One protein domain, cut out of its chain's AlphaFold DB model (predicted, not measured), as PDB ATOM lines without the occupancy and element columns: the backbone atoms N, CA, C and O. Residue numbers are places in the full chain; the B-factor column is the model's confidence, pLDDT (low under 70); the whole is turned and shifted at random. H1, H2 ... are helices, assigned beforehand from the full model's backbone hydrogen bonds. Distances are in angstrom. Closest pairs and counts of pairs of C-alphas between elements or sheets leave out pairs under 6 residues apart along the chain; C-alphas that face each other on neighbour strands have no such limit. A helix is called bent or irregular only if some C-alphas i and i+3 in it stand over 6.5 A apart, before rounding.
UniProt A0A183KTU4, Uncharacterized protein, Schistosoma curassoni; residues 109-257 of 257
ATOM      1  N   LYS A 109     342.177 124.911 261.863       65.88
ATOM      2  CA  LYS A 109     340.892 124.215 261.939       65.88
ATOM      3  C   LYS A 109     340.192 124.376 260.594       65.88
ATOM      4  O   LYS A 109     339.559 125.401 260.366       65.88
ATOM      5  N   ILE A 110     340.317 123.394 259.706       62.41
ATOM      6  CA  ILE A 110     339.593 123.375 258.427       62.41
ATOM      7  C   ILE A 110     338.081 123.467 258.712       62.41
ATOM      8  O   ILE A 110     337.613 122.962 259.739       62.41
ATOM      9  N   SER A 111     337.318 124.166 257.861       66.69
ATOM     10  CA  SER A 111     335.858 124.213 258.026       66.69
ATOM     11  C   SER A 111     335.268 122.795 257.997       66.69
ATOM     12  O   SER A 111     335.860 121.903 257.384       66.69
ATOM     13  N   CYS A 112     334.164 122.554 258.714       79.38
ATOM     14  CA  CYS A 112     333.568 121.215 258.762       79.38
ATOM     15  C   CYS A 112     333.171 120.750 257.350       79.38
ATOM     16  O   CYS A 112     332.963 121.569 256.446       79.38
ATOM     17  N   GLY A 113     333.044 119.434 257.151       76.81
ATOM     18  CA  GLY A 113     332.732 118.863 255.833       76.81
ATOM     19  C   GLY A 113     331.495 119.495 255.183       76.81
ATOM     20  O   GLY A 113     331.521 119.838 254.004       76.81
ATOM     21  N   TYR A 114     330.464 119.758 255.986       80.00
ATOM     22  CA  TYR A 114     329.213 120.365 255.539       80.00
ATOM     23  C   TYR A 114     329.360 121.828 255.077       80.00
ATOM     24  O   TYR A 114     328.807 122.219 254.050       80.00
ATOM     25  N   LEU A 115     330.139 122.651 255.788       83.00
ATOM     26  CA  LEU A 115     330.398 124.035 255.374       83.00
ATOM     27  C   LEU A 115     331.238 124.095 254.093       83.00
ATOM     28  O   LEU A 115     330.960 124.931 253.233       83.00
ATOM     29  N   ASN A 116     332.215 123.195 253.935       79.94
ATOM     30  CA  ASN A 116     332.955 123.067 252.676       79.94
ATOM     31  C   ASN A 116     332.041 122.609 251.533       79.94
ATOM     32  O   ASN A 116     332.214 123.061 250.408       79.94
ATOM     33  N   GLU A 117     331.070 121.732 251.796       81.50
ATOM     34  CA  GLU A 117     330.094 121.305 250.792       81.50
ATOM     35  C   GLU A 117     329.211 122.470 250.332       81.50
ATOM     36  O   GLU A 117     329.096 122.697 249.128       81.50
ATOM     37  N   ILE A 118     328.668 123.263 251.264       84.00
ATOM     38  CA  ILE A 118     327.935 124.495 250.930       84.00
ATOM     39  C   ILE A 118     328.811 125.412 250.074       84.00
ATOM     40  O   ILE A 118     328.369 125.901 249.036       84.00
ATOM     41  N   LEU A 119     330.057 125.642 250.492       83.62
ATOM     42  CA  LEU A 119     330.972 126.535 249.790       83.62
ATOM     43  C   LEU A 119     331.301 126.029 248.377       83.62
ATOM     44  O   LEU A 119     331.282 126.814 247.432       83.62
ATOM     45  N   ASN A 120     331.526 124.721 248.225       80.38
ATOM     46  CA  ASN A 120     331.711 124.079 246.928       80.38
ATOM     47  C   ASN A 120     330.486 124.281 246.036       80.38
ATOM     48  O   ASN A 120     330.653 124.728 244.909       80.38
ATOM     49  N   GLN A 121     329.272 124.031 246.534       80.50
ATOM     50  CA  GLN A 121     328.045 124.203 245.746       80.50
ATOM     51  C   GLN A 121     327.806 125.666 245.330       80.50
ATOM     52  O   GLN A 121     327.292 125.925 244.244       80.50
ATOM     53  N   LEU A 122     328.197 126.634 246.166       80.50
ATOM     54  CA  LEU A 122     328.079 128.059 245.838       80.50
ATOM     55  C   LEU A 122     329.019 128.485 244.702       80.50
ATOM     56  O   LEU A 122     328.660 129.364 243.918       80.50
ATOM     57  N   VAL A 123     330.213 127.893 244.622       75.62
ATOM     58  CA  VAL A 123     331.257 128.279 243.656       75.62
ATOM     59  C   VAL A 123     331.318 127.336 242.446       75.62
ATOM     60  O   VAL A 123     331.853 127.722 241.416       75.62
ATOM     61  N   SER A 124     330.740 126.132 242.509       68.06
ATOM     62  CA  SER A 124     330.795 125.144 241.420       68.06
ATOM     63  C   SER A 124     329.943 125.482 240.195       68.06
ATOM     64  O   SER A 124     330.083 124.832 239.159       68.06
ATOM     65  N   ASP A 125     329.043 126.457 240.303       60.00
ATOM     66  CA  ASP A 125     328.143 126.830 239.215       60.00
ATOM     67  C   ASP A 125     328.844 127.670 238.140       60.00
ATOM     68  O   ASP A 125     329.475 128.686 238.421       60.00
ATOM     69  N   SER A 126     328.632 127.304 236.873       49.16
ATOM     70  CA  SER A 126     329.192 127.993 235.700       49.16
ATOM     71  C   SER A 126     328.614 129.392 235.441       49.16
ATOM     72  O   SER A 126     329.118 130.112 234.582       49.16
ATOM     73  N   CYS A 127     327.549 129.780 236.149       52.31
ATOM     74  CA  CYS A 127     326.919 131.096 236.051       52.31
ATOM     75  C   CYS A 127     327.174 131.896 237.331       52.31
ATOM     76  O   CYS A 127     326.356 131.934 238.260       52.31
ATOM     77  N   TYR A 128     328.327 132.554 237.370       68.56
ATOM     78  CA  TYR A 128     328.639 133.516 238.411       68.56
ATOM     79  C   TYR A 128     327.756 134.752 238.270       68.56
ATOM     80  O   TYR A 128     327.591 135.318 237.193       68.56
ATOM     81  N   SER A 129     327.128 135.139 239.374       71.94
ATOM     82  CA  SER A 129     326.159 136.228 239.405       71.94
ATOM     83  C   SER A 129     326.365 137.087 240.641       71.94
ATOM     84  O   SER A 129     326.963 136.661 241.635       71.94
ATOM     85  N   ARG A 130     325.728 138.258 240.639       76.00
ATOM     86  CA  ARG A 130     325.526 139.072 241.843       76.00
ATOM     87  C   ARG A 130     325.023 138.255 243.040       76.00
ATOM     88  O   ARG A 130     325.428 138.502 244.173       76.00
ATOM     89  N   GLY A 131     324.146 137.282 242.789       79.81
ATOM     90  CA  GLY A 131     323.609 136.382 243.805       79.81
ATOM     91  C   GLY A 131     324.672 135.490 244.435       79.81
ATOM     92  O   GLY A 131     324.696 135.345 245.655       79.81
ATOM     93  N   THR A 132     325.577 134.944 243.620       83.44
ATOM     94  CA  THR A 132     326.702 134.122 244.087       83.44
ATOM     95  C   THR A 132     327.616 134.919 245.015       83.44
ATOM     96  O   THR A 132     327.891 134.476 246.129       83.44
ATOM     97  N   ILE A 133     328.030 136.123 244.602       83.25
ATOM     98  CA  ILE A 133     328.913 136.971 245.420       83.25
ATOM     99  C   ILE A 133     328.210 137.368 246.721       83.25
ATOM    100  O   ILE A 133     328.794 137.263 247.795       83.25
ATOM    101  N   ALA A 134     326.927 137.737 246.660       85.44
ATOM    102  CA  ALA A 134     326.151 138.064 247.852       85.44
ATOM    103  C   ALA A 134     326.047 136.881 248.835       85.44
ATOM    104  O   ALA A 134     326.176 137.084 250.043       85.44
ATOM    105  N   MET A 135     325.849 135.650 248.348       88.19
ATOM    106  CA  MET A 135     325.838 134.451 249.195       88.19
ATOM    107  C   MET A 135     327.197 134.179 249.829       88.19
ATOM    108  O   MET A 135     327.262 133.911 251.029       88.19
ATOM    109  N   LEU A 136     328.278 134.319 249.061       87.12
ATOM    110  CA  LEU A 136     329.640 134.168 249.563       87.12
ATOM    111  C   LEU A 136     329.947 135.200 250.658       87.12
ATOM    112  O   LEU A 136     330.394 134.842 251.746       87.12
ATOM    113  N   THR A 137     329.612 136.470 250.430       87.44
ATOM    114  CA  THR A 137     329.769 137.542 251.422       87.44
ATOM    115  C   THR A 137     328.991 137.244 252.704       87.44
ATOM    116  O   THR A 137     329.509 137.439 253.809       87.44
ATOM    117  N   ARG A 138     327.759 136.728 252.593       88.25
ATOM    118  CA  ARG A 138     326.947 136.315 253.752       88.25
ATOM    119  C   ARG A 138     327.579 135.146 254.495       88.25
ATOM    120  O   ARG A 138     327.649 135.196 255.722       88.25
ATOM    121  N   PHE A 139     328.095 134.155 253.774       87.38
ATOM    122  CA  PHE A 139     328.799 133.017 254.357       87.38
ATOM    123  C   PHE A 139     329.994 133.473 255.196       87.38
ATOM    124  O   PHE A 139     330.065 133.165 256.387       87.38
ATOM    125  N   ILE A 140     330.875 134.297 254.621       85.62
ATOM    126  CA  ILE A 140     332.034 134.850 255.333       85.62
ATOM    127  C   ILE A 140     331.581 135.636 256.566       85.62
ATOM    128  O   ILE A 140     332.094 135.423 257.661       85.62
ATOM    129  N   ARG A 141     330.566 136.495 256.428       86.56
ATOM    130  CA  ARG A 141     330.046 137.301 257.540       86.56
ATOM    131  C   ARG A 141     329.533 136.440 258.698       86.56
ATOM    132  O   ARG A 141     329.755 136.801 259.854       86.56
ATOM    133  N   CYS A 142     328.862 135.323 258.414       86.69
ATOM    134  CA  CYS A 142     328.397 134.391 259.447       86.69
ATOM    135  C   CYS A 142     329.569 133.757 260.199       86.69
ATOM    136  O   CYS A 142     329.574 133.733 261.432       86.69
ATOM    137  N   MET A 143     330.581 133.301 259.457       81.19
ATOM    138  CA  MET A 143     331.790 132.685 260.008       81.19
ATOM    139  C   MET A 143     332.554 133.653 260.918       81.19
ATOM    140  O   MET A 143     332.967 133.281 262.018       81.19
ATOM    141  N   SER A 144     332.678 134.914 260.501       78.62
ATOM    142  CA  SER A 144     333.383 135.947 261.265       78.62
ATOM    143  C   SER A 144     332.626 136.370 262.526       78.62
ATOM    144  O   SER A 144     333.236 136.534 263.583       78.62
ATOM    145  N   LYS A 145     331.291 136.505 262.457       80.25
ATOM    146  CA  LYS A 145     330.454 136.914 263.603       80.25
ATOM    147  C   LYS A 145     330.527 135.929 264.766       80.25
ATOM    148  O   LYS A 145     330.589 136.348 265.918       80.25
ATOM    149  N   THR A 146     330.510 134.631 264.480       72.06
ATOM    150  CA  THR A 146     330.528 133.597 265.527       72.06
ATOM    151  C   THR A 146     331.922 133.382 266.115       72.06
ATOM    152  O   THR A 146     332.047 132.746 267.159       72.06
ATOM    153  N   ARG A 147     332.978 133.910 265.467       70.94
ATOM    154  CA  ARG A 147     334.390 133.717 265.840       70.94
ATOM    155  C   ARG A 147     334.777 132.236 265.975       70.94
ATOM    156  O   ARG A 147     335.774 131.908 266.619       70.94
ATOM    157  N   VAL A 148     334.030 131.334 265.346       71.69
ATOM    158  CA  VAL A 148     334.282 129.890 265.417       71.69
ATOM    159  C   VAL A 148     335.554 129.515 264.653       71.69
ATOM    160  O   VAL A 148     336.350 128.702 265.122       71.69
ATOM    161  N   TYR A 149     335.787 130.162 263.512       73.19
ATOM    162  CA  TYR A 149     336.939 129.936 262.646       73.19
ATOM    163  C   TYR A 149     337.843 131.171 262.624       73.19
ATOM    164  O   TYR A 149     337.348 132.291 262.738       73.19
ATOM    165  N   ARG A 150     339.163 130.967 262.490       79.06
ATOM    166  CA  ARG A 150     340.079 132.047 262.097       79.06
ATOM    167  C   ARG A 150     339.900 132.345 260.615       79.06
ATOM    168  O   ARG A 150     339.562 131.440 259.848       79.06
ATOM    169  N   THR A 151     340.214 133.562 260.196       84.44
ATOM    170  CA  THR A 151     340.128 133.965 258.788       84.44
ATOM    171  C   THR A 151     340.990 133.076 257.897       84.44
ATOM    172  O   THR A 151     340.526 132.656 256.844       84.44
ATOM    173  N   ILE A 152     342.182 132.664 258.346       82.44
ATOM    174  CA  ILE A 152     343.034 131.719 257.604       82.44
ATOM    175  C   ILE A 152     342.334 130.386 257.283       82.44
ATOM    176  O   ILE A 152     342.522 129.835 256.203       82.44
ATOM    177  N   ASN A 153     341.469 129.886 258.169       80.38
ATOM    178  CA  ASN A 153     340.730 128.642 257.934       80.38
ATOM    179  C   ASN A 153     339.702 128.813 256.814       80.38
ATOM    180  O   ASN A 153     339.550 127.940 255.964       80.38
ATOM    181  N   LEU A 154     339.017 129.957 256.811       81.56
ATOM    182  CA  LEU A 154     338.112 130.338 255.737       81.56
ATOM    183  C   LEU A 154     338.873 130.491 254.416       81.56
ATOM    184  O   LEU A 154     338.396 130.010 253.395       81.56
ATOM    185  N   LEU A 155     340.056 131.112 254.435       86.06
ATOM    186  CA  LEU A 155     340.893 131.240 253.243       86.06
ATOM    187  C   LEU A 155     341.303 129.864 252.707       86.06
ATOM    188  O   LEU A 155     341.174 129.634 251.515       86.06
ATOM    189  N   HIS A 156     341.695 128.912 253.555       83.31
ATOM    190  CA  HIS A 156     341.971 127.542 253.106       83.31
ATOM    191  C   HIS A 156     340.749 126.843 252.494       83.31
ATOM    192  O   HIS A 156     340.889 126.130 251.502       83.31
ATOM    193  N   SER A 157     339.556 127.052 253.054       79.94
ATOM    194  CA  SER A 157     338.313 126.527 252.476       79.94
ATOM    195  C   SER A 157     337.969 127.183 251.138       79.94
ATOM    196  O   SER A 157     337.509 126.504 250.232       79.94
ATOM    197  N   LEU A 158     338.206 128.486 250.980       83.31
ATOM    198  CA  LEU A 158     338.040 129.163 249.692       83.31
ATOM    199  C   LEU A 158     339.086 128.686 248.681       83.31
ATOM    200  O   LEU A 158     338.760 128.474 247.520       83.31
ATOM    201  N   ASP A 159     340.328 128.494 249.115       84.44
ATOM    202  CA  ASP A 159     341.430 128.041 248.271       84.44
ATOM    203  C   ASP A 159     341.149 126.674 247.648       84.44
ATOM    204  O   ASP A 159     341.276 126.527 246.435       84.44
ATOM    205  N   SER A 160     340.695 125.702 248.447       79.75
ATOM    206  CA  SER A 160     340.354 124.363 247.949       79.75
ATOM    207  C   SER A 160     339.227 124.395 246.917       79.75
ATOM    208  O   SER A 160     339.258 123.646 245.941       79.75
ATOM    209  N   VAL A 161     338.264 125.297 247.104       79.00
ATOM    210  CA  VAL A 161     337.132 125.493 246.199       79.00
ATOM    211  C   VAL A 161     337.565 126.218 244.924       79.00
ATOM    212  O   VAL A 161     337.084 125.889 243.849       79.00
ATOM    213  N   PHE A 162     338.487 127.181 245.007       80.62
ATOM    214  CA  PHE A 162     338.976 127.940 243.852       80.62
ATOM    215  C   PHE A 162     340.049 127.215 243.038       80.62
ATOM    216  O   PHE A 162     340.234 127.525 241.858       80.62
ATOM    217  N   GLN A 163     340.743 126.245 243.632       80.88
ATOM    218  CA  GLN A 163     341.831 125.501 243.000       80.88
ATOM    219  C   GLN A 163     341.477 124.879 241.637       80.88
ATOM    220  O   GLN A 163     342.282 125.027 240.719       80.88
ATOM    221  N   PRO A 164     340.292 124.269 241.430       76.75
ATOM    222  CA  PRO A 164     339.891 123.743 240.124       76.75
ATOM    223  C   PRO A 164     339.676 124.823 239.052       76.75
ATOM    224  O   PRO A 164     339.743 124.526 237.862       76.75
ATOM    225  N   PHE A 165     339.403 126.068 239.454       71.31
ATOM    226  CA  PHE A 165     339.048 127.165 238.547       71.31
ATOM    227  C   PHE A 165     340.241 128.046 238.179       71.31
ATOM    228  O   PHE A 165     340.179 128.808 237.209       71.31
ATOM    229  N   VAL A 166     341.335 127.981 238.938       74.06
ATOM    230  CA  VAL A 166     342.523 128.816 238.741       74.06
ATOM    231  C   VAL A 166     343.659 127.970 238.166       74.06
ATOM    232  O   VAL A 166     344.302 127.207 238.872       74.06
ATOM    233  N   ASN A 167     343.938 128.148 236.870       66.00
ATOM    234  CA  ASN A 167     344.954 127.382 236.131       66.00
ATOM    235  C   ASN A 167     346.412 127.667 236.553       66.00
ATOM    236  O   ASN A 167     347.320 127.025 236.032       66.00
ATOM    237  N   ASP A 168     346.658 128.623 237.454       71.50
ATOM    238  CA  ASP A 168     348.002 128.947 237.942       71.50
ATOM    239  C   ASP A 168     348.251 128.298 239.311       71.50
ATOM    240  O   ASP A 168     347.837 128.798 240.362       71.50
ATOM    241  N   THR A 169     348.954 127.166 239.293       68.00
ATOM    242  CA  THR A 169     349.334 126.417 240.496       68.00
ATOM    243  C   THR A 169     350.394 127.126 241.339       68.00
ATOM    244  O   THR A 169     350.593 126.741 242.488       68.00
ATOM    245  N   ASN A 170     351.066 128.151 240.802       71.56
ATOM    246  CA  ASN A 170     352.107 128.897 241.513       71.56
ATOM    247  C   ASN A 170     351.541 130.031 242.376       71.56
ATOM    248  O   ASN A 170     352.295 130.675 243.103       71.56
ATOM    249  N   LEU A 171     350.234 130.302 242.295       74.81
ATOM    250  CA  LEU A 171     349.593 131.279 243.166       74.81
ATOM    251  C   LEU A 171     349.506 130.742 244.592       74.81
ATOM    252  O   LEU A 171     348.983 129.650 244.827       74.81
ATOM    253  N   GLU A 172     349.970 131.546 245.544       82.69
ATOM    254  CA  GLU A 172     349.699 131.350 246.965       82.69
ATOM    255  C   GLU A 172     348.197 131.510 247.259       82.69
ATOM    256  O   GLU A 172     347.456 132.097 246.467       82.69
ATOM    257  N   ILE A 173     347.753 131.029 248.426       83.94
ATOM    258  CA  ILE A 173     346.344 130.994 248.870       83.94
ATOM    259  C   ILE A 173     345.612 132.314 248.589       83.94
ATOM    260  O   ILE A 173     344.563 132.323 247.948       83.94
ATOM    261  N   CYS A 174     346.176 133.450 249.015       83.31
ATOM    262  CA  CYS A 174     345.541 134.754 248.814       83.31
ATOM    263  C   CYS A 174     345.426 135.110 247.326       83.31
ATOM    264  O   CYS A 174     344.356 135.513 246.875       83.31
ATOM    265  N   GLY A 175     346.494 134.913 246.547       79.25
ATOM    266  CA  GLY A 175     346.480 135.165 245.105       79.25
ATOM    267  C   GLY A 175     345.466 134.286 244.374       79.25
ATOM    268  O   GLY A 175     344.770 134.757 243.476       79.25
ATOM    269  N   ARG A 176     345.309 133.027 244.797       84.75
ATOM    270  CA  ARG A 176     344.336 132.101 244.210       84.75
ATOM    271  C   ARG A 176     342.898 132.493 244.522       84.75
ATOM    272  O   ARG A 176     342.077 132.511 243.613       84.75
ATOM    273  N   ILE A 177     342.603 132.866 245.765       85.06
ATOM    274  CA  ILE A 177     341.267 133.329 246.173       85.06
ATOM    275  C   ILE A 177     340.902 134.624 245.457       85.06
ATOM    276  O   ILE A 177     339.773 134.765 244.994       85.06
ATOM    277  N   VAL A 178     341.844 135.563 245.335       79.81
ATOM    278  CA  VAL A 178     341.617 136.813 244.605       79.81
ATOM    279  C   VAL A 178     341.387 136.529 243.127       79.81
ATOM    280  O   VAL A 178     340.387 136.976 242.579       79.81
ATOM    281  N   SER A 179     342.241 135.724 242.494       76.94
ATOM    282  CA  SER A 179     342.069 135.312 241.097       76.94
ATOM    283  C   SER A 179     340.729 134.608 240.867       76.94
ATOM    284  O   SER A 179     339.998 134.961 239.946       76.94
ATOM    285  N   GLY A 180     340.353 133.684 241.753       79.38
ATOM    286  CA  GLY A 180     339.060 133.010 241.738       79.38
ATOM    287  C   GLY A 180     337.889 133.980 241.885       79.38
ATOM    288  O   GLY A 180     336.984 133.973 241.058       79.38
ATOM    289  N   SER A 181     337.938 134.884 242.865       76.75
ATOM    290  CA  SER A 181     336.900 135.902 243.092       76.75
ATOM    291  C   SER A 181     336.759 136.871 241.917       76.75
ATOM    292  O   SER A 181     335.657 137.318 241.617       76.75
ATOM    293  N   MET A 182     337.859 137.185 241.235       73.00
ATOM    294  CA  MET A 182     337.835 138.051 240.058       73.00
ATOM    295  C   MET A 182     337.369 137.305 238.803       73.00
ATOM    296  O   MET A 182     336.663 137.893 237.995       73.00
ATOM    297  N   LYS A 183     337.662 136.002 238.661       72.19
ATOM    298  CA  LYS A 183     337.051 135.140 237.627       72.19
ATOM    299  C   LYS A 183     335.545 134.969 237.818       72.19
ATOM    300  O   LYS A 183     334.813 134.866 236.843       72.19
ATOM    301  N   ILE A 184     335.073 134.967 239.068       67.56
ATOM    302  CA  ILE A 184     333.637 135.042 239.380       67.56
ATOM    303  C   ILE A 184     333.024 136.348 238.834       67.56
ATOM    304  O   ILE A 184     331.817 136.433 238.628       67.56
ATOM    305  N   ALA A 185     333.836 137.367 238.559       61.91
ATOM    306  CA  ALA A 185     333.385 138.706 238.236       61.91
ATOM    307  C   ALA A 185     333.913 139.253 236.904       61.91
ATOM    308  O   ALA A 185     334.440 140.366 236.821       61.91
ATOM    309  N   ASP A 186     333.654 138.519 235.827       60.78
ATOM    310  CA  ASP A 186     333.849 139.023 234.463       60.78
ATOM    311  C   ASP A 186     332.874 140.169 234.081       60.78
ATOM    312  O   ASP A 186     332.949 140.701 232.974       60.78
ATOM    313  N   ASP A 187     331.984 140.590 234.995       66.81
ATOM    314  CA  ASP A 187     331.104 141.759 234.864       66.81
ATOM    315  C   ASP A 187     331.554 142.907 235.798       66.81
ATOM    316  O   ASP A 187     331.422 142.787 237.023       66.81
ATOM    317  N   PRO A 188     332.015 144.053 235.253       67.75
ATOM    318  CA  PRO A 188     332.378 145.233 236.039       67.75
ATOM    319  C   PRO A 188     331.255 145.732 236.961       67.75
ATOM    320  O   PRO A 188     331.530 146.272 238.030       67.75
ATOM    321  N   ASN A 189     329.982 145.494 236.625       72.69
ATOM    322  CA  ASN A 189     328.856 145.890 237.479       72.69
ATOM    323  C   ASN A 189     328.839 145.177 238.843       72.69
ATOM    324  O   ASN A 189     328.103 145.600 239.733       72.69
ATOM    325  N   LEU A 190     329.635 144.117 239.016       75.12
ATOM    326  CA  LEU A 190     329.785 143.374 240.268       75.12
ATOM    327  C   LEU A 190     330.942 143.883 241.143       75.12
ATOM    328  O   LEU A 190     331.168 143.355 242.233       75.12
ATOM    329  N   ALA A 191     331.680 144.908 240.700       72.56
ATOM    330  CA  ALA A 191     332.848 145.426 241.411       72.56
ATOM    331  C   ALA A 191     332.537 145.868 242.853       72.56
ATOM    332  O   ALA A 191     333.369 145.692 243.744       72.56
ATOM    333  N   SER A 192     331.335 146.398 243.106       75.69
ATOM    334  CA  SER A 192     330.913 146.791 244.456       75.69
ATOM    335  C   SER A 192     330.775 145.579 245.381       75.69
ATOM    336  O   SER A 192     331.233 145.622 246.522       75.69
ATOM    337  N   GLU A 193     330.154 144.499 244.913       79.00
ATOM    338  CA  GLU A 193     329.947 143.277 245.691       79.00
ATOM    339  C   GLU A 193     331.271 142.559 245.987       79.00
ATOM    340  O   GLU A 193     331.477 142.066 247.098       79.00
ATOM    341  N   ILE A 194     332.200 142.541 245.026       78.69
ATOM    342  CA  ILE A 194     333.552 142.001 245.238       78.69
ATOM    343  C   ILE A 194     334.326 142.863 246.234       78.69
ATOM    344  O   ILE A 194     335.036 142.334 247.087       78.69
ATOM    345  N   SER A 195     334.198 144.190 246.138       78.50
ATOM    346  CA  SER A 195     334.852 145.110 247.068       78.50
ATOM    347  C   SER A 195     334.381 144.861 248.501       78.50
ATOM    348  O   SER A 195     335.213 144.766 249.400       78.50
ATOM    349  N   GLU A 196     333.079 144.639 248.714       82.19
ATOM    350  CA  GLU A 196     332.529 144.279 250.026       82.19
ATOM    351  C   GLU A 196     333.130 142.970 250.563       82.19
ATOM    352  O   GLU A 196     333.550 142.915 251.724       82.19
ATOM    353  N   LEU A 197     333.212 141.931 249.723       84.38
ATOM    354  CA  LEU A 197     333.831 140.651 250.078       84.38
ATOM    355  C   LEU A 197     335.288 140.846 250.515       84.38
ATOM    356  O   LEU A 197     335.717 140.333 251.552       84.38
ATOM    357  N   TYR A 198     336.042 141.619 249.734       82.50
ATOM    358  CA  TYR A 198     337.456 141.842 249.975       82.50
ATOM    359  C   TYR A 198     337.683 142.666 251.249       82.50
ATOM    360  O   TYR A 198     338.493 142.277 252.091       82.50
ATOM    361  N   THR A 199     336.925 143.748 251.453       83.06
ATOM    362  CA  THR A 199     336.961 144.551 252.687       83.06
ATOM    363  C   THR A 199     336.625 143.717 253.916       83.06
ATOM    364  O   THR A 199     337.279 143.871 254.946       83.06
ATOM    365  N   LEU A 200     335.656 142.802 253.820       86.44
ATOM    366  CA  LEU A 200     335.294 141.923 254.926       86.44
ATOM    367  C   LEU A 200     336.450 140.994 255.325       86.44
ATOM    368  O   LEU A 200     336.736 140.857 256.513       86.44
ATOM    369  N   ILE A 201     337.134 140.380 254.355       87.25
ATOM    370  CA  ILE A 201     338.301 139.524 254.624       87.25
ATOM    371  C   ILE A 201     339.453 140.352 255.205       87.25
ATOM    372  O   ILE A 201     340.019 139.965 256.227       87.25
ATOM    373  N   THR A 202     339.758 141.514 254.615       85.81
ATOM    374  CA  THR A 202     340.798 142.427 255.117       85.81
ATOM    375  C   THR A 202     340.532 142.838 256.561       85.81
ATOM    376  O   THR A 202     341.443 142.792 257.385       85.81
ATOM    377  N   HIS A 203     339.287 143.200 256.879       84.75
ATOM    378  CA  HIS A 203     338.886 143.572 258.231       84.75
ATOM    379  C   HIS A 203     339.147 142.440 259.225       84.75
ATOM    380  O   HIS A 203     339.759 142.670 260.263       84.75
ATOM    381  N   ASN A 204     338.739 141.211 258.894       86.38
ATOM    382  CA  ASN A 204     338.926 140.083 259.802       86.38
ATOM    383  C   ASN A 204     340.412 139.755 260.007       86.38
ATOM    384  O   ASN A 204     340.822 139.565 261.148       86.38
ATOM    385  N   LEU A 205     341.229 139.761 258.943       87.19
ATOM    386  CA  LEU A 205     342.681 139.561 259.053       87.19
ATOM    387  C   LEU A 205     343.335 140.625 259.941       87.19
ATOM    388  O   LEU A 205     344.179 140.296 260.772       87.19
ATOM    389  N   TYR A 206     342.913 141.886 259.803       84.19
ATOM    390  CA  TYR A 206     343.393 142.981 260.643       84.19
ATOM    391  C   TYR A 206     343.007 142.784 262.110       84.19
ATOM    392  O   TYR A 206     343.866 142.816 262.983       84.19
ATOM    393  N   THR A 207     341.727 142.531 262.392       83.94
ATOM    394  CA  THR A 207     341.236 142.318 263.762       83.94
ATOM    395  C   THR A 207     341.867 141.092 264.424       83.94
ATOM    396  O   THR A 207     342.015 141.055 265.645       83.94
ATOM    397  N   GLU A 208     342.251 140.086 263.641       84.06
ATOM    398  CA  GLU A 208     342.959 138.900 264.126       84.06
ATOM    399  C   GLU A 208     344.482 139.094 264.246       84.06
ATOM    400  O   GLU A 208     345.149 138.198 264.764       84.06
ATOM    401  N   ASN A 209     345.027 140.246 263.826       82.31
ATOM    402  CA  ASN A 209     346.467 140.506 263.692       82.31
ATOM    403  C   ASN A 209     347.194 139.406 262.894       82.31
ATOM    404  O   ASN A 209     348.309 139.001 263.232       82.31
ATOM    405  N   ASP A 210     346.547 138.892 261.846       84.25
ATOM    406  CA  ASP A 210     347.086 137.804 261.038       84.25
ATOM    407  C   ASP A 210     348.095 138.352 260.004       84.25
ATOM    408  O   ASP A 210     347.754 139.258 259.234       84.25
ATOM    409  N   PRO A 211     349.336 137.824 259.938       84.06
ATOM    410  CA  PRO A 211     350.357 138.300 259.002       84.06
ATOM    411  C   PRO A 211     349.963 138.125 257.530       84.06
ATOM    412  O   PRO A 211     350.509 138.820 256.670       84.06
ATOM    413  N   LEU A 212     348.988 137.259 257.223       85.94
ATOM    414  CA  LEU A 212     348.444 137.128 255.874       85.94
ATOM    415  C   LEU A 212     347.802 138.413 255.358       85.94
ATOM    416  O   LEU A 212     347.616 138.517 254.150       85.94
ATOM    417  N   ILE A 213     347.509 139.410 256.203       83.56
ATOM    418  CA  ILE A 213     346.994 140.704 255.741       83.56
ATOM    419  C   ILE A 213     347.884 141.333 254.661       83.56
ATOM    420  O   ILE A 213     347.368 141.862 253.681       83.56
ATOM    421  N   TYR A 214     349.210 141.226 254.779       80.44
ATOM    422  CA  TYR A 214     350.129 141.809 253.798       80.44
ATOM    423  C   TYR A 214     350.074 141.073 252.457       80.44
ATOM    424  O   TYR A 214     350.013 141.716 251.410       80.44
ATOM    425  N   VAL A 215     350.023 139.738 252.500       82.94
ATOM    426  CA  VAL A 215     349.908 138.871 251.314       82.94
ATOM    427  C   VAL A 215     348.536 139.029 250.653       82.94
ATOM    428  O   VAL A 215     348.413 139.039 249.431       82.94
ATOM    429  N   TRP A 216     347.488 139.192 251.460       85.44
ATOM    430  CA  TRP A 216     346.137 139.464 250.989       85.44
ATOM    431  C   TRP A 216     346.101 140.762 250.188       85.44
ATOM    432  O   TRP A 216     345.684 140.741 249.029       85.44
ATOM    433  N   LEU A 217     346.608 141.855 250.772       78.38
ATOM    434  CA  LEU A 217     346.658 143.183 250.157       78.38
ATOM    435  C   LEU A 217     347.519 143.223 248.886       78.38
ATOM    436  O   LEU A 217     347.119 143.854 247.907       78.38
ATOM    437  N   SER A 218     348.671 142.542 248.867       73.12
ATOM    438  CA  SER A 218     349.506 142.460 247.660       73.12
ATOM    439  C   SER A 218     348.871 141.592 246.573       73.12
ATOM    440  O   SER A 218     348.995 141.906 245.391       73.12
ATOM    441  N   GLY A 219     348.111 140.559 246.953       71.69
ATOM    442  CA  GLY A 219     347.505 139.605 246.027       71.69
ATOM    443  C   GLY A 219     346.613 140.240 244.956       71.69
ATOM    444  O   GLY A 219     346.595 139.761 243.823       71.69
ATOM    445  N   LEU A 220     345.918 141.344 245.254       67.69
ATOM    446  CA  LEU A 220     345.098 142.059 244.263       67.69
ATOM    447  C   LEU A 220     345.950 142.807 243.231       67.69
ATOM    448  O   LEU A 220     345.631 142.786 242.042       67.69
ATOM    449  N   VAL A 221     347.067 143.390 243.665       66.75
ATOM    450  CA  VAL A 221     348.038 144.055 242.785       66.75
ATOM    451  C   VAL A 221     348.762 143.028 241.914       66.75
ATOM    452  O   VAL A 221     348.863 143.207 240.701       66.75
ATOM    453  N   ASP A 222     349.196 141.913 242.496       67.38
ATOM    454  CA  ASP A 222     349.902 140.860 241.763       67.38
ATOM    455  C   ASP A 222     348.997 140.184 240.726       67.38
ATOM    456  O   ASP A 222     349.420 139.925 239.597       67.38
ATOM    457  N   THR A 223     347.728 139.947 241.074       66.31
ATOM    458  CA  THR A 223     346.743 139.387 240.139       66.31
ATOM    459  C   THR A 223     346.437 140.369 239.001       66.31
ATOM    460  O   THR A 223     346.283 139.947 237.857       66.31
ATOM    461  N   PHE A 224     346.407 141.679 239.281       63.84
ATOM    462  CA  PHE A 224     346.247 142.716 238.257       63.84
ATOM    463  C   PHE A 224     347.405 142.734 237.254       63.84
ATOM    464  O   PHE A 224     347.167 142.835 236.055       63.84
ATOM    465  N   ILE A 225     348.648 142.626 237.734       64.38
ATOM    466  CA  ILE A 225     349.850 142.673 236.886       64.38
ATOM    467  C   ILE A 225     349.962 141.424 236.000       64.38
ATOM    468  O   ILE A 225     350.461 141.503 234.879       64.38
ATOM    469  N   ARG A 226     349.532 140.261 236.502       65.81
ATOM    470  CA  ARG A 226     349.716 138.967 235.825       65.81
ATOM    471  C   ARG A 226     348.615 138.605 234.831       65.81
ATOM    472  O   ARG A 226     348.840 137.730 233.997       65.81
ATOM    473  N   ASN A 227     347.436 139.213 234.928       64.31
ATOM    474  CA  ASN A 227     346.334 138.920 234.018       64.31
ATOM    475  C   ASN A 227     346.389 139.862 232.810       64.31
ATOM    476  O   ASN A 227     346.701 141.030 232.978       64.31
ATOM    477  N   SER A 228     346.117 139.359 231.607       56.03
ATOM    478  CA  SER A 228     346.147 140.130 230.354       56.03
ATOM    479  C   SER A 228     344.753 140.420 229.784       56.03
ATOM    480  O   SER A 228     344.635 140.963 228.688       56.03
ATOM    481  N   ASN A 229     343.689 140.025 230.490       64.81
ATOM    482  CA  ASN A 229     342.314 140.201 230.033       64.81
ATOM    483  C   ASN A 229     341.785 141.623 230.335       64.81
ATOM    484  O   ASN A 229     341.703 142.037 231.489       64.81
ATOM    485  N   GLU A 230     341.375 142.368 229.305       61.09
ATOM    486  CA  GLU A 230     340.883 143.752 229.419       61.09
ATOM    487  C   GLU A 230     339.608 143.909 230.265       61.09
ATOM    488  O   GLU A 230     339.498 144.875 231.026       61.09
ATOM    489  N   THR A 231     338.655 142.970 230.200       58.91
ATOM    490  CA  THR A 231     337.439 143.035 231.036       58.91
ATOM    491  C   THR A 231     337.776 142.839 232.510       58.91
ATOM    492  O   THR A 231     337.307 143.589 233.367       58.91
ATOM    493  N   PHE A 232     338.690 141.910 232.786       60.19
ATOM    494  CA  PHE A 232     339.254 141.673 234.109       60.19
ATOM    495  C   PHE A 232     339.974 142.916 234.649       60.19
ATOM    496  O   PHE A 232     339.777 143.295 235.804       60.19
ATOM    497  N   HIS A 233     340.759 143.605 233.814       62.94
ATOM    498  CA  HIS A 233     341.395 144.866 234.200       62.94
ATOM    499  C   HIS A 233     340.368 145.934 234.587       62.94
ATOM    500  O   HIS A 233     340.576 146.633 235.579       62.94
ATOM    501  N   SER A 234     339.249 146.040 233.862       60.81
ATOM    502  CA  SER A 234     338.173 146.985 234.187       60.81
ATOM    503  C   SER A 234     337.546 146.695 235.555       60.81
ATOM    504  O   SER A 234     337.466 147.600 236.391       60.81
ATOM    505  N   THR A 235     337.194 145.435 235.832       61.19
ATOM    506  CA  THR A 235     336.665 145.021 237.140       61.19
ATOM    507  C   THR A 235     337.665 145.315 238.258       61.19
ATOM    508  O   THR A 235     337.294 145.907 239.267       61.19
ATOM    509  N   VAL A 236     338.948 144.987 238.082       63.12
ATOM    510  CA  VAL A 236     339.973 145.224 239.113       63.12
ATOM    511  C   VAL A 236     340.228 146.716 239.348       63.12
ATOM    512  O   VAL A 236     340.412 147.131 240.493       63.12
ATOM    513  N   ILE A 237     340.206 147.547 238.302       64.25
ATOM    514  CA  ILE A 237     340.283 149.009 238.447       64.25
ATOM    515  C   ILE A 237     339.093 149.513 239.263       64.25
ATOM    516  O   ILE A 237     339.285 150.273 240.210       64.25
ATOM    517  N   GLN A 238     337.876 149.063 238.952       62.44
ATOM    518  CA  GLN A 238     336.685 149.468 239.697       62.44
ATOM    519  C   GLN A 238     336.724 148.982 241.148       62.44
ATOM    520  O   GLN A 238     336.482 149.778 242.055       62.44
ATOM    521  N   VAL A 239     337.118 147.730 241.396       61.16
ATOM    522  CA  VAL A 239     337.316 147.215 242.757       61.16
ATOM    523  C   VAL A 239     338.333 148.072 243.498       61.16
ATOM    524  O   VAL A 239     338.042 148.482 244.612       61.16
ATOM    525  N   ASN A 240     339.473 148.424 242.895       64.44
ATOM    526  CA  ASN A 240     340.458 149.316 243.514       64.44
ATOM    527  C   ASN A 240     339.883 150.701 243.840       64.44
ATOM    528  O   ASN A 240     340.170 151.243 244.908       64.44
ATOM    529  N   VAL A 241     339.046 151.265 242.966       62.47
ATOM    530  CA  VAL A 241     338.369 152.547 243.215       62.47
ATOM    531  C   VAL A 241     337.439 152.468 244.427       62.47
ATOM    532  O   VAL A 241     337.399 153.419 245.203       62.47
ATOM    533  N   PHE A 242     336.737 151.353 244.640       58.59
ATOM    534  CA  PHE A 242     335.902 151.154 245.833       58.59
ATOM    535  C   PHE A 242     336.723 150.777 247.074       58.59
ATOM    536  O   PHE A 242     336.432 151.211 248.188       58.59
ATOM    537  N   PHE A 243     337.790 150.013 246.876       62.62
ATOM    538  CA  PHE A 243     338.558 149.375 247.930       62.62
ATOM    539  C   PHE A 243     339.595 150.297 248.581       62.62
ATOM    540  O   PHE A 243     339.725 150.316 249.805       62.62
ATOM    541  N   VAL A 244     340.306 151.113 247.796       61.91
ATOM    542  CA  VAL A 244     341.330 152.041 248.304       61.91
ATOM    543  C   VAL A 244     340.747 153.071 249.285       61.91
ATOM    544  O   VAL A 244     341.356 153.286 250.338       61.91
ATOM    545  N   PRO A 245     339.579 153.693 249.028       59.19
ATOM    546  CA  PRO A 245     338.920 154.545 250.013       59.19
ATOM    547  C   PRO A 245     338.520 153.785 251.282       59.19
ATOM    548  O   PRO A 245     338.741 154.299 252.376       59.19
ATOM    549  N   LEU A 246     337.993 152.561 251.153       57.03
ATOM    550  CA  LEU A 246     337.574 151.734 252.291       57.03
ATOM    551  C   LEU A 246     338.755 151.357 253.191       57.03
ATOM    552  O   LEU A 246     338.661 151.522 254.403       57.03
ATOM    553  N   ILE A 247     339.890 150.948 252.615       59.06
ATOM    554  CA  ILE A 247     341.142 150.730 253.354       59.06
ATOM    555  C   ILE A 247     341.609 152.009 254.034       59.06
ATOM    556  O   ILE A 247     341.968 151.976 255.206       59.06
ATOM    557  N   ARG A 248     341.652 153.134 253.312       55.88
ATOM    558  CA  ARG A 248     342.167 154.392 253.873       55.88
ATOM    559  C   ARG A 248     341.328 154.850 255.054       55.88
ATOM    560  O   ARG A 248     341.893 155.203 256.078       55.88
ATOM    561  N   ILE A 249     340.004 154.790 254.938       55.22
ATOM    562  CA  ILE A 249     339.090 155.073 256.049       55.22
ATOM    563  C   ILE A 249     339.339 154.085 257.193       55.22
ATOM    564  O   ILE A 249     339.431 154.494 258.344       55.22
ATOM    565  N   PHE A 250     339.505 152.801 256.883       54.66
ATOM    566  CA  PHE A 250     339.715 151.760 257.879       54.66
ATOM    567  C   PHE A 250     341.022 151.928 258.669       54.66
ATOM    568  O   PHE A 250     341.000 151.861 259.895       54.66
ATOM    569  N   PHE A 251     342.148 152.200 258.007       55.38
ATOM    570  CA  PHE A 251     343.419 152.456 258.687       55.38
ATOM    571  C   PHE A 251     343.425 153.802 259.413       55.38
ATOM    572  O   PHE A 251     343.947 153.861 260.515       55.38
ATOM    573  N   VAL A 252     342.804 154.851 258.860       52.56
ATOM    574  CA  VAL A 252     342.713 156.167 259.524       52.56
ATOM    575  C   VAL A 252     341.849 156.111 260.786       52.56
ATOM    576  O   VAL A 252     342.202 156.714 261.793       52.56
ATOM    577  N   LEU A 253     340.733 155.376 260.767       47.62
ATOM    578  CA  LEU A 253     339.868 155.228 261.942       47.62
ATOM    579  C   LEU A 253     340.509 154.377 263.046       47.62
ATOM    580  O   LEU A 253     340.247 154.635 264.215       47.62
ATOM    581  N   ASN A 254     341.348 153.399 262.692       48.38
ATOM    582  CA  ASN A 254     341.978 152.490 263.658       48.38
ATOM    583  C   ASN A 254     343.437 152.852 264.006       48.38
ATOM    584  O   ASN A 254     344.030 152.186 264.844       48.38
ATOM    585  N   SER A 255     344.025 153.893 263.401       48.06
ATOM    586  CA  SER A 255     345.342 154.441 263.778       48.06
ATOM    587  C   SER A 255     345.274 155.506 264.883       48.06
ATOM    588  O   SER A 255     346.276 156.157 265.170       48.06
ATOM    589  N   HIS A 256     344.081 155.745 265.436       41.66
ATOM    590  CA  HIS A 256     343.825 156.712 266.509       41.66
ATOM    591  C   HIS A 256     343.521 156.059 267.874       41.66
ATOM    592  O   HIS A 256     343.115 156.768 268.795       41.66
ATOM    593  N   GLU A 257     343.757 154.754 268.013       37.41
ATOM    594  CA  GLU A 257     343.937 154.062 269.305       37.41
ATOM    595  C   GLU A 257     345.429 153.838 269.585       37.41
ATOM    596  O   GLU A 257     345.811 153.891 270.777       37.41
TER     597      GLU A 257
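Overview. This is residues 109 to 257 of the 257 residues of an uncharacterized protein of Schistosoma curassoni (UniProt A0A183KTU4). Helices stand in two facing rows: H2, H5 and H7 run the same way in one, and H3, H4 and H6 run against them in the other, with the short H4 slanting steeply between H3 and H6. H1 packs on H2 and H3 at one end of the pair of rows, the H6 and H7 hairpin closes the other end, and residues 252 to 257 stick out beyond the body. The printed part has 149 residues with seven named helices, H1 to H7 in chain order, and no named strand; the class is all helix. The whole is compact, with a radius of gyration of the C-alphas of 14.6 A and spans of 44 by 36 by 29 A.

Along the chain. H1 holds residues 113 to 123 and begins at C-alpha 113, (332.732, 118.863, 255.833). H2, residues 130 to 146, is 24.8 A from first to last C-alpha. H3 holds residues 151 to 162, and H4 residues 173 to 183. H5, residues 188 to 207, is 29.2 A long and begins at C-alpha 188, (332.378, 145.233, 236.039); it is irregular, with C-alphas 189 and 192 standing 7.3 A apart. H6, residues 212 to 226, is 20.2 A long; it is neither bent nor irregular, but only just: C-alphas 217 and 220 are 6.2 A apart. H7, residues 230 to 254, is the longest helix at 35.4 A and ends at C-alpha 254, (341.978, 152.490, 263.658). It has a kink of 27 degrees near residue 242 and is neither bent nor irregular, but only just: C-alphas 242 and 245 are 6.2 A apart.

Arrangement. H3 and H5 are the hubs, touching four other helices each. H1 and H2 form a helical hairpin at a shallow tilt of 27 degrees; H2 touches H1 with residues 132 to 136 alone, and the closest C-alphas, of Leu 122 and Thr 132, are 6.5 A apart. H1 also touches H3, at a steep tilt of 56 degrees, closest at the C-alphas of Asn 120 and Val 161, 5.6 A. H2 touches H5 at a shallow tilt of 12 degrees, the same way, with the C-alphas of Thr 137 and Leu 197 closest at 5.3 A. H3 touches H4 at a steep tilt of 53 degrees, closest at the C-alphas of Phe 162 and Gly 180, 5.5 A. H4 touches H6 at a steep tilt of 47 degrees; their closest C-alphas, of Gly 175 and Gly 219, are 4.6 A apart. H4 and H5 are close but not clearly touching, with the C-alphas of Ser 181 and Ile 194 closest at 7.3 A. H5, H6 and H7 are a bundle, up and down, each helix running against the one before. Within it H5 and H7 touch the same way at 36 degrees, only just a steep tilt, with the C-alphas of Pro 188 and Thr 235 closest at 4.4 A. H6 and H7 only just touch, with 3 pairs of C-alphas within 8 A, the closest being those of Phe 224 and His 233 at 6.7 A. H1 is apart from H4, H5, H6 and H7. Every O i to N i+4 pair is within hydrogen-bond range in H1, H2, H3 and H4; the counts are 14 of 16 in H5, 9 of 11 in H6 and 19 of 21 in H7.

Size, cuts and confidence. The two C-alphas farthest apart are those of Ser 126 and Glu 257, 45.0 A. The printed part has no cut and ends at residue 257, the chain's last residue. No link is long; those from H1 to H2 and from H3 to H4 are short, and the others are tight. Residues 252 to 257, of which 252 to 254 belong to H7, stand free. The mean pLDDT of the printed part is 73.4; 53 residues are under 70, among them residues 220 to 257, and the mean of H7 is 59.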